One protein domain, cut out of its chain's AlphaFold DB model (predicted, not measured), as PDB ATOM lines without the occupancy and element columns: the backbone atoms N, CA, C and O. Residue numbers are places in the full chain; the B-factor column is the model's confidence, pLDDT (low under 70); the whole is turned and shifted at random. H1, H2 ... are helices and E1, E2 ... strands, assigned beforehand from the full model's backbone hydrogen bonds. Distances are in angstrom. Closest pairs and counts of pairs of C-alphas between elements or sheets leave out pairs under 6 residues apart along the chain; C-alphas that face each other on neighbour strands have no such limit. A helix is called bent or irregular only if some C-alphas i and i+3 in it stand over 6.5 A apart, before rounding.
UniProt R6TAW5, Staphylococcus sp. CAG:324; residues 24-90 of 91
ATOM      1  N   THR A  24     -35.728  46.120 -23.784       97.56
ATOM      2  CA  THR A  24     -34.885  45.158 -24.513       97.56
ATOM      3  C   THR A  24     -34.762  45.563 -25.981       97.56
ATOM      4  O   THR A  24     -35.774  45.680 -26.679       97.56
ATOM      5  N   LEU A  25     -33.538  45.761 -26.461       97.44
ATOM      6  CA  LEU A  25     -33.179  45.870 -27.874       97.44
ATOM      7  C   LEU A  25     -32.747  44.491 -28.371       97.44
ATOM      8  O   LEU A  25     -31.847  43.884 -27.802       97.44
ATOM      9  N   VAL A  26     -33.377  44.004 -29.437       96.81
ATOM     10  CA  VAL A  26     -32.962  42.771 -30.114       96.81
ATOM     11  C   VAL A  26     -32.288  43.164 -31.416       96.81
ATOM     12  O   VAL A  26     -32.912  43.809 -32.259       96.81
ATOM     13  N   VAL A  27     -31.025  42.785 -31.575       96.19
ATOM     14  CA  VAL A  27     -30.233  43.075 -32.771       96.19
ATOM     15  C   VAL A  27     -30.090  41.791 -33.566       96.19
ATOM     16  O   VAL A  27     -29.694  40.763 -33.025       96.19
ATOM     17  N   MET A  28     -30.416  41.846 -34.856       94.50
ATOM     18  CA  MET A  28     -30.127  40.771 -35.797       94.50
ATOM     19  C   MET A  28     -28.970  41.204 -36.696       94.50
ATOM     20  O   MET A  28     -29.098  42.133 -37.494       94.50
ATOM     21  N   HIS A  29     -27.840  40.517 -36.587       94.19
ATOM     22  CA  HIS A  29     -26.683  40.734 -37.440       94.19
ATOM     23  C   HIS A  29     -26.886  40.093 -38.811       94.19
ATOM     24  O   HIS A  29     -27.611  39.105 -38.976       94.19
ATOM     25  N   ASN A  30     -26.177  40.615 -39.811       89.94
ATOM     26  CA  ASN A  30     -26.173  40.017 -41.136       89.94
ATOM     27  C   ASN A  30     -25.560  38.605 -41.087       89.94
ATOM     28  O   ASN A  30     -24.348  38.435 -41.015       89.94
ATOM     29  N   SER A  31     -26.419  37.591 -41.143       88.94
ATOM     30  CA  SER A  31     -26.047  36.173 -41.174       88.94
ATOM     31  C   SER A  31     -26.273  35.522 -42.542       88.94
ATOM     32  O   SER A  31     -26.150  34.305 -42.668       88.94
ATOM     33  N   GLY A  32     -26.616  36.312 -43.567       93.81
ATOM     34  CA  GLY A  32     -27.023  35.817 -44.881       93.81
ATOM     35  C   GLY A  32     -28.476  35.323 -44.926       93.81
ATOM     36  O   GLY A  32     -29.053  34.886 -43.925       93.81
ATOM     37  N   LYS A  33     -29.085  35.390 -46.118       93.62
ATOM     38  CA  LYS A  33     -30.519  35.108 -46.329       93.62
ATOM     39  C   LYS A  33     -30.901  33.666 -45.977       93.62
ATOM     40  O   LYS A  33     -31.875  33.461 -45.263       93.62
ATOM     41  N   LEU A  34     -30.121  32.680 -46.426       94.75
ATOM     42  CA  LEU A  34     -30.442  31.260 -46.224       94.75
ATOM     43  C   LEU A  34     -30.401  30.866 -44.743       94.75
ATOM     44  O   LEU A  34     -31.334  30.255 -44.230       94.75
ATOM     45  N   LYS A  35     -29.350  31.274 -44.028       91.94
ATOM     46  CA  LYS A  35     -29.230  31.026 -42.587       91.94
ATOM     47  C   LYS A  35     -30.330  31.735 -41.802       91.94
ATOM     48  O   LYS A  35     -30.914  31.130 -40.907       91.94
ATOM     49  N   THR A  36     -30.647  32.975 -42.174       94.62
ATOM     50  CA  THR A  36     -31.776  33.713 -41.592       94.62
ATOM     51  C   THR A  36     -33.076  32.939 -41.764       94.62
ATOM     52  O   THR A  36     -33.770  32.713 -40.781       94.62
ATOM     53  N   LEU A  37     -33.378  32.481 -42.982       94.88
ATOM     54  CA  LEU A  37     -34.599  31.737 -43.286       94.88
ATOM     55  C   LEU A  37     -34.713  30.450 -42.456       94.88
ATOM     56  O   LEU A  37     -35.780  30.165 -41.921       94.88
ATOM     57  N   MET A  38     -33.614  29.707 -42.291       94.06
ATOM     58  CA  MET A  38     -33.593  28.483 -41.479       94.06
ATOM     59  C   MET A  38     -33.794  28.747 -39.979       94.06
ATOM     60  O   MET A  38     -34.401  27.936 -39.281       94.06
ATOM     61  N   VAL A  39     -33.269  29.860 -39.458       93.12
ATOM     62  CA  VAL A  39     -33.357  30.200 -38.027       93.12
ATOM     63  C   VAL A  39     -34.658  30.933 -37.693       93.12
ATOM     64  O   VAL A  39     -35.156  30.789 -36.579       93.12
ATOM     65  N   PHE A  40     -35.243  31.675 -38.635       94.50
ATOM     66  CA  PHE A  40     -36.398  32.542 -38.404       94.50
ATOM     67  C   PHE A  40     -37.578  31.855 -37.688       94.50
ATOM     68  O   PHE A  40     -38.049  32.426 -36.705       94.50
ATOM     69  N   PRO A  41     -38.008  30.617 -38.027       96.00
ATOM     70  CA  PRO A  41     -39.104  29.943 -37.318       96.00
ATOM     71  C   PRO A  41     -38.877  29.767 -35.807       96.00
ATOM     72  O   PRO A  41     -39.822  29.607 -35.036       96.00
ATOM     73  N   LYS A  42     -37.626  29.828 -35.339       96.50
ATOM     74  CA  LYS A  42     -37.294  29.735 -33.913       96.50
ATOM     75  C   LYS A  42     -37.741  30.951 -33.103       96.50
ATOM     76  O   LYS A  42     -37.842  30.843 -31.880       96.50
ATOM     77  N   ILE A  43     -38.074  32.066 -33.758       96.94
ATOM     78  CA  ILE A  43     -38.609  33.269 -33.105       96.94
ATOM     79  C   ILE A  43     -39.935  33.007 -32.386       96.94
ATOM     80  O   ILE A  43     -40.183  33.577 -31.329       96.94
ATOM     81  N   PHE A  44     -40.763  32.084 -32.884       96.75
ATOM     82  CA  PHE A  44     -42.035  31.723 -32.247       96.75
ATOM     83  C   PHE A  44     -41.826  30.976 -30.921       96.75
ATOM     84  O   PHE A  44     -42.610  31.110 -29.982       96.75
ATOM     85  N   LYS A  45     -40.714  30.241 -30.796       96.75
ATOM     86  CA  LYS A  45     -40.313  29.579 -29.544       96.75
ATOM     87  C   LYS A  45     -39.469  30.490 -28.641       96.75
ATOM     88  O   LYS A  45     -39.387  30.238 -27.439       96.75
ATOM     89  N   GLY A  46     -38.905  31.572 -29.186       95.81
ATOM     90  CA  GLY A  46     -37.935  32.440 -28.512       95.81
ATOM     91  C   GLY A  46     -36.512  31.874 -28.502       95.81
ATOM     92  O   GLY A  46     -35.704  32.244 -27.657       95.81
ATOM     93  N   GLU A  47     -36.204  30.935 -29.398       96.69
ATOM     94  CA  GLU A  47     -34.908  30.245 -29.439       96.69
ATOM     95  C   GLU A  47     -33.916  30.869 -30.428       96.69
ATOM     96  O   GLU A  47     -32.770  30.430 -30.506       96.69
ATOM     97  N   HIS A  48     -34.325  31.892 -31.183       95.75
ATOM     98  CA  HIS A  48     -33.455  32.624 -32.111       95.75
ATOM     99  C   HIS A  48     -32.265  33.278 -31.397       95.75
ATOM    100  O   HIS A  48     -31.185  33.335 -31.973       95.75
ATOM    101  N   LEU A  49     -32.412  33.674 -30.126       95.06
ATOM    102  CA  LEU A  49     -31.308  34.215 -29.319       95.06
ATOM    103  C   LEU A  49     -30.233  33.177 -28.954       95.06
ATOM    104  O   LEU A  49     -29.130  33.554 -28.574       95.06
ATOM    105  N   LYS A  50     -30.499  31.870 -29.108       95.19
ATOM    106  CA  LYS A  50     -29.460  30.832 -28.947       95.19
ATOM    107  C   LYS A  50     -28.396  30.909 -30.056       95.19
ATOM    108  O   LYS A  50     -27.323  30.330 -29.926       95.19
ATOM    109  N   TYR A  51     -28.677  31.626 -31.147       94.00
ATOM    110  CA  TYR A  51     -27.774  31.838 -32.276       94.00
ATOM    111  C   TYR A  51     -27.021  33.160 -32.109       94.00
ATOM    112  O   TYR A  51     -27.235  34.094 -32.875       94.00
ATOM    113  N   ASN A  52     -26.122  33.228 -31.127       87.62
ATOM    114  CA  ASN A  52     -25.392  34.446 -30.733       87.62
ATOM    115  C   ASN A  52     -24.644  35.168 -31.876       87.62
ATOM    116  O   ASN A  52     -24.539  36.384 -31.870       87.62
ATOM    117  N   LYS A  53     -24.168  34.449 -32.902       89.62
ATOM    118  CA  LYS A  53     -23.560  35.059 -34.105       89.62
ATOM    119  C   LYS A  53     -24.573  35.760 -35.027       89.62
ATOM    120  O   LYS A  53     -24.171  36.394 -35.996       89.62
ATOM    121  N   MET A  54     -25.868  35.555 -34.804       93.75
ATOM    122  CA  MET A  54     -26.964  36.066 -35.630       93.75
ATOM    123  C   MET A  54     -27.848  37.039 -34.865       93.75
ATOM    124  O   MET A  54     -28.257  38.032 -35.452       93.75
ATOM    125  N   CYS A  55     -28.150  36.762 -33.600       94.81
ATOM    126  CA  CYS A  55     -29.015  37.605 -32.794       94.81
ATOM    127  C   CYS A  55     -28.440  37.800 -31.396       94.81
ATOM    128  O   CYS A  55     -27.992  36.840 -30.769       94.81
ATOM    129  N   GLU A  56     -28.574  39.015 -30.884       95.56
ATOM    130  CA  GLU A  56     -28.296  39.351 -29.494       95.56
ATOM    131  C   GLU A  56     -29.434  40.183 -28.897       95.56
ATOM    132  O   GLU A  56     -30.259  40.762 -29.612       95.56
ATOM    133  N   ALA A  57     -29.494  40.209 -27.568       96.69
ATOM    134  CA  ALA A  57     -30.426  41.031 -26.817       96.69
ATOM    135  C   ALA A  57     -29.644  41.897 -25.830       96.69
ATOM    136  O   ALA A  57     -28.867  41.387 -25.027       96.69
ATOM    137  N   ILE A  58     -29.887  43.200 -25.890       96.44
ATOM    138  CA  ILE A  58     -29.262  44.221 -25.056       96.44
ATOM    139  C   ILE A  58     -30.370  44.862 -24.224       96.44
ATOM    140  O   ILE A  58     -31.452  45.143 -24.743       96.44
ATOM    141  N   THR A  59     -30.128  45.098 -22.938       96.94
ATOM    142  CA  THR A  59     -31.108  45.735 -22.049       96.94
ATOM    143  C   THR A  59     -30.605  47.070 -21.533       96.94
ATOM    144  O   THR A  59     -29.431  47.191 -21.196       96.94
ATOM    145  N   GLY A  60     -31.498  48.045 -21.397       96.62
ATOM    146  CA  GLY A  60     -31.169  49.365 -20.860       96.62
ATOM    147  C   GLY A  60     -32.425  50.179 -20.573       96.62
ATOM    148  O   GLY A  60     -33.496  49.855 -21.081       96.62
ATOM    149  N   LYS A  61     -32.309  51.221 -19.745       96.94
ATOM    150  CA  LYS A  61     -33.421  52.154 -19.483       96.94
ATOM    151  C   LYS A  61     -33.626  53.148 -20.621       96.94
ATOM    152  O   LYS A  61     -34.752  53.417 -21.008       96.94
ATOM    153  N   LYS A  62     -32.519  53.615 -21.192       97.69
ATOM    154  CA  LYS A  62     -32.470  54.476 -22.369       97.69
ATOM    155  C   LYS A  62     -31.658  53.783 -23.448       97.69
ATOM    156  O   LYS A  62     -30.544  53.330 -23.188       97.69
ATOM    157  N   ILE A  63     -32.232  53.667 -24.637       97.88
ATOM    158  CA  ILE A  63     -31.590  53.065 -25.803       97.88
ATOM    159  C   ILE A  63     -31.672  54.070 -26.940       97.88
ATOM    160  O   ILE A  63     -32.764  54.471 -27.339       97.88
ATOM    161  N   GLU A  64     -30.510  54.442 -27.462       97.94
ATOM    162  CA  GLU A  64     -30.369  55.299 -28.630       97.94
ATOM    163  C   GLU A  64     -29.766  54.494 -29.782       97.94
ATOM    164  O   GLU A  64     -28.787  53.766 -29.615       97.94
ATOM    165  N   VAL A  65     -30.388  54.594 -30.953       97.50
ATOM    166  CA  VAL A  65     -29.963  53.923 -32.180       97.50
ATOM    167  C   VAL A  65     -29.680  54.987 -33.227       97.50
ATOM    168  O   VAL A  65     -30.576  55.749 -33.578       97.50
ATOM    169  N   HIS A  66     -28.457  55.005 -33.759       98.06
ATOM    170  CA  HIS A  66     -28.075  55.841 -34.896       98.06
ATOM    171  C   HIS A  66     -27.948  54.990 -36.154       98.06
ATOM    172  O   HIS A  66     -27.304  53.938 -36.151       98.06
ATOM    173  N   PHE A  67     -28.541  55.459 -37.245       97.44
ATOM    174  CA  PHE A  67     -28.465  54.797 -38.537       97.44
ATOM    175  C   PHE A  67     -27.373  55.443 -39.393       97.44
ATOM    176  O   PHE A  67     -27.270  56.662 -39.479       97.44
ATOM    177  N   SER A  68     -26.573  54.625 -40.081       97.25
ATOM    178  CA  SER A  68     -25.510  55.107 -40.981       97.25
ATOM    179  C   SER A  68     -26.033  55.802 -42.245       97.25
ATOM    180  O   SER A  68     -25.272  56.430 -42.975       97.25
ATOM    181  N   LYS A  69     -27.331  55.669 -42.520       97.75
ATOM    182  CA  LYS A  69     -28.069  56.316 -43.606       97.75
ATOM    183  C   LYS A  69     -29.537  56.465 -43.190       97.75
ATOM    184  O   LYS A  69     -29.955  55.747 -42.282       97.75
ATOM    185  N   PRO A  70     -30.339  57.315 -43.852       98.19
ATOM    186  CA  PRO A  70     -31.772  57.386 -43.586       98.19
ATOM    187  C   PRO A  70     -32.453  56.023 -43.789       98.19
ATOM    188  O   PRO A  70     -32.267  55.376 -44.823       98.19
ATOM    189  N   MET A  71     -33.242  55.589 -42.804       97.88
ATOM    190  CA  MET A  71     -33.955  54.306 -42.808       97.88
ATOM    191  C   MET A  71     -35.462  54.512 -42.620       97.88
ATOM    192  O   MET A  71     -35.908  55.514 -42.060       97.88
ATOM    193  N   ALA A  72     -36.260  53.554 -43.091       97.94
ATOM    194  CA  ALA A  72     -37.650  53.443 -42.667       97.94
ATOM    195  C   ALA A  72     -37.698  52.750 -41.299       97.94
ATOM    196  O   ALA A  72     -37.049  51.720 -41.107       97.94
ATOM    197  N   LEU A  73     -38.466  53.309 -40.372       97.56
ATOM    198  CA  LEU A  73     -38.670  52.791 -39.027       97.56
ATOM    199  C   LEU A  73     -40.148  52.460 -38.833       97.56
ATOM    200  O   LEU A  73     -41.014  53.228 -39.242       97.56
ATOM    201  N   GLN A  74     -40.425  51.328 -38.192       96.00
ATOM    202  CA  GLN A  74     -41.769  50.982 -37.750       96.00
ATOM    203  C   GLN A  74     -41.903  51.268 -36.252       96.00
ATOM    204  O   GLN A  74     -41.092  50.774 -35.467       96.00
ATOM    205  N   ILE A  75     -42.928  52.025 -35.859       94.81
ATOM    206  CA  ILE A  75     -43.259  52.314 -34.458       94.81
ATOM    207  C   ILE A  75     -44.719  51.930 -34.232       94.81
ATOM    208  O   ILE A  75     -45.605  52.498 -34.859       94.81
ATOM    209  N   ASP A  76     -44.958  50.925 -33.389       92.44
ATOM    210  CA  ASP A  76     -46.293  50.432 -33.007       92.44
ATOM    211  C   ASP A  76     -47.277  50.182 -34.171       92.44
ATOM    212  O   ASP A  76     -48.491  50.226 -34.004       92.44
ATOM    213  N   GLY A  77     -46.749  49.848 -35.354       92.50
ATOM    214  CA  GLY A  77     -47.536  49.569 -36.560       92.50
ATOM    215  C   GLY A  77     -47.357  50.600 -37.671       92.50
ATOM    216  O   GLY A  77     -47.429  50.227 -38.838       92.50
ATOM    217  N   GLU A  78     -47.020  51.842 -37.329       97.12
ATOM    218  CA  GLU A  78     -46.882  52.953 -38.273       97.12
ATOM    219  C   GLU A  78     -45.477  53.040 -38.871       97.12
ATOM    220  O   GLU A  78     -44.483  52.732 -38.209       97.12
ATOM    221  N   VAL A  79     -45.381  53.482 -40.129       97.88
ATOM    222  CA  VAL A  79     -44.103  53.612 -40.848       97.88
ATOM    223  C   VAL A  79     -43.667  55.071 -40.915       97.88
ATOM    224  O   VAL A  79     -44.306  55.895 -41.567       97.88
ATOM    225  N   ILE A  80     -42.504  55.365 -40.338       98.00
ATOM    226  CA  ILE A  80     -41.828  56.662 -40.425       98.00
ATOM    227  C   ILE A  80     -40.638  56.534 -41.376       98.00
ATOM    228  O   ILE A  80     -39.799  55.645 -41.234       98.00
ATOM    229  N   LYS A  81     -40.559  57.408 -42.382       98.06
ATOM    230  CA  LYS A  81     -39.489  57.394 -43.392       98.06
ATOM    231  C   LYS A  81     -38.363  58.358 -43.017       98.06
ATOM    232  O   LYS A  81     -38.581  59.313 -42.283       98.06
ATOM    233  N   ASN A  82     -37.185  58.138 -43.601       97.75
ATOM    234  CA  ASN A  82     -36.012  59.014 -43.495       97.75
ATOM    235  C   ASN A  82     -35.495  59.238 -42.060       97.75
ATOM    236  O   ASN A  82     -34.959  60.299 -41.752       97.75
ATOM    237  N   VAL A  83     -35.625  58.240 -41.186       98.31
ATOM    238  CA  VAL A  83     -35.145  58.305 -39.801       98.31
ATOM    239  C   VAL A  83     -33.629  58.111 -39.762       98.31
ATOM    240  O   VAL A  83     -33.107  57.165 -40.357       98.31
ATOM    241  N   THR A  84     -32.921  58.992 -39.057       98.25
ATOM    242  CA  THR A  84     -31.459  58.935 -38.859       98.25
ATOM    243  C   THR A  84     -31.065  58.534 -37.438       98.25
ATOM    244  O   THR A  84     -29.995  57.954 -37.248       98.25
ATOM    245  N   SER A  85     -31.939  58.746 -36.453       98.12
ATOM    246  CA  SER A  85     -31.791  58.218 -35.098       98.12
ATOM    247  C   SER A  85     -33.140  57.934 -34.437       98.12
ATOM    248  O   SER A  85     -34.176  58.456 -34.851       98.12
ATOM    249  N   TYR A  86     -33.130  57.083 -33.414       97.62
ATOM    250  CA  TYR A  86     -34.297  56.771 -32.594       97.62
ATOM    251  C   TYR A  86     -33.889  56.585 -31.136       97.62
ATOM    252  O   TYR A  86     -32.932  55.865 -30.850       97.62
ATOM    253  N   ILE A  87     -34.637  57.205 -30.225       97.69
ATOM    254  CA  ILE A  87     -34.445  57.084 -28.780       97.69
ATOM    255  C   ILE A  87     -35.708  56.476 -28.185       97.69
ATOM    256  O   ILE A  87     -36.816  56.933 -28.460       97.69
ATOM    257  N   ALA A  88     -35.527  55.461 -27.347       96.69
ATOM    258  CA  ALA A  88     -36.568  54.939 -26.479       96.69
ATOM    259  C   ALA A  88     -36.079  54.958 -25.031       96.69
ATOM    260  O   ALA A  88     -34.959  54.528 -24.743       96.69
ATOM    261  N   GLU A  89     -36.930  55.435 -24.132       96.50
ATOM    262  CA  GLU A  89     -36.634  55.580 -22.711       96.50
ATOM    263  C   GLU A  89     -37.827  55.102 -21.877       96.50
ATOM    264  O   GLU A  89     -38.974  55.176 -22.319       96.50
ATOM    265  N   ILE A  90     -37.539  54.544 -20.705       93.62
ATOM    266  CA  ILE A  90     -38.522  54.176 -19.686       93.62
ATOM    267  C   ILE A  90     -38.094  54.818 -18.362       93.62
ATOM    268  O   ILE A  90     -36.902  54.815 -18.044       93.62
TER     269      ILE A  90
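AT A GLANCE: This is residues 24 to 90 of the 91 residues of a protein of Staphylococcus sp. CAG:324 (UniProt R6TAW5). The backbone makes an open V: one arm is a long antiparallel hairpin of E3 and E4, sharply folded along its own length, and the other is a short two-stranded ribbon of E1 and E2 with H1 and the loops round it at its far end. The arms join at the tight link E2 to E3, and the space between H1 and the hairpin is empty; residues 74 to 79, round the hairpin's turn, stick out free. The printed part has 67 residues, with one named helix and four named strands in the order E1, H1, E2, E3, E4; the two sheets, E1 - E2 and E3 - E4, are each antiparallel, and the class is mixed, helices and strands. The whole is loose, with a radius of gyration of the C-alphas of 13.6 A, and spans 30 by 26 by 23 A.

IN THESE COORDINATES: E3, residues 62 to 75, is the longest strand by residues, with 14; it measures 16.3 A from first to last C-alpha and bends by 143 degrees at residue 72. Its C-alpha 62 is at (-32.470, 54.476, -22.369). E4, residues 78 to 89, measures 18.8 A, bends by 124 degrees at residue 82, and ends with C-alpha 89 at (-36.634, 55.580, -22.711). E2, residues 55 to 60, measures 16.9 A, and E1, residues 24 to 28, measures 13.0 A, starting with C-alpha 24 at (-34.885, 45.158, -24.513). H1, residues 33 to 44, measures 18.5 A; it is irregular, with C-alphas 38 and 41 at 7.1 A from each other, and its line is a rough one. A short helical run at residues 48 to 50 bears no name.

HOW THE PARTS SIT: E3 and E4 are a hairpin, antiparallel neighbours with 163 degrees between their N-to-C directions. Their C-alphas 62 and 89 face each other at 4.3 A near one end of the pairing, and C-alphas 75 and 78 face each other at 5.3 A beside the turn. N 65 and O 86 are within hydrogen-bond range at 2.8 A, and so are N 75 and O 78 at 2.9 A. Near the bends, O 71 is within range of both N 82, at 3.3 A, and N 83, at 2.9 A. E2 and E3 meet only through their link, which is tight, with Lys 61 between them. E2 and E4 are only just apart, with their closest C-alphas at 8.5 A. E1 and E2 are antiparallel neighbours at 155 degrees, with N 25 and O 58 at 2.8 A and N 56 and O 27 at 3.0 A. C-alphas 26 and 57 face each other at 4.5 A. Between E1 and E3 the closest C-alphas are those of Leu 25 and Ile 63, 7.7 A apart, the one pair within 8 A. E1 and E4 are apart. H1 is apart from both E3 and E4. In H1, 4 of 8 O i to N i+4 pairs are within hydrogen-bond range, beside 7 of 9 O i to N i+3 pairs.

THE WHOLE: The two C-alphas farthest apart are those of Leu 34, in H1, and Ile 90, at 36.0 A. The first and last printed C-alphas, of Thr 24 and Ile 90, are 10.9 A apart. The centre of E1 is nearest to the mean of the C-alphas, at 4.5 A, and that of H1 is farthest, at 13.9 A. The links E1 to H1, E2 to E3 and E3 to E4 are tight, and H1 to E2, with 10 residues, is short; no link is long. The printed part has no cut. The mean pLDDT of the printed part is 95.8, and no printed residue is under 70.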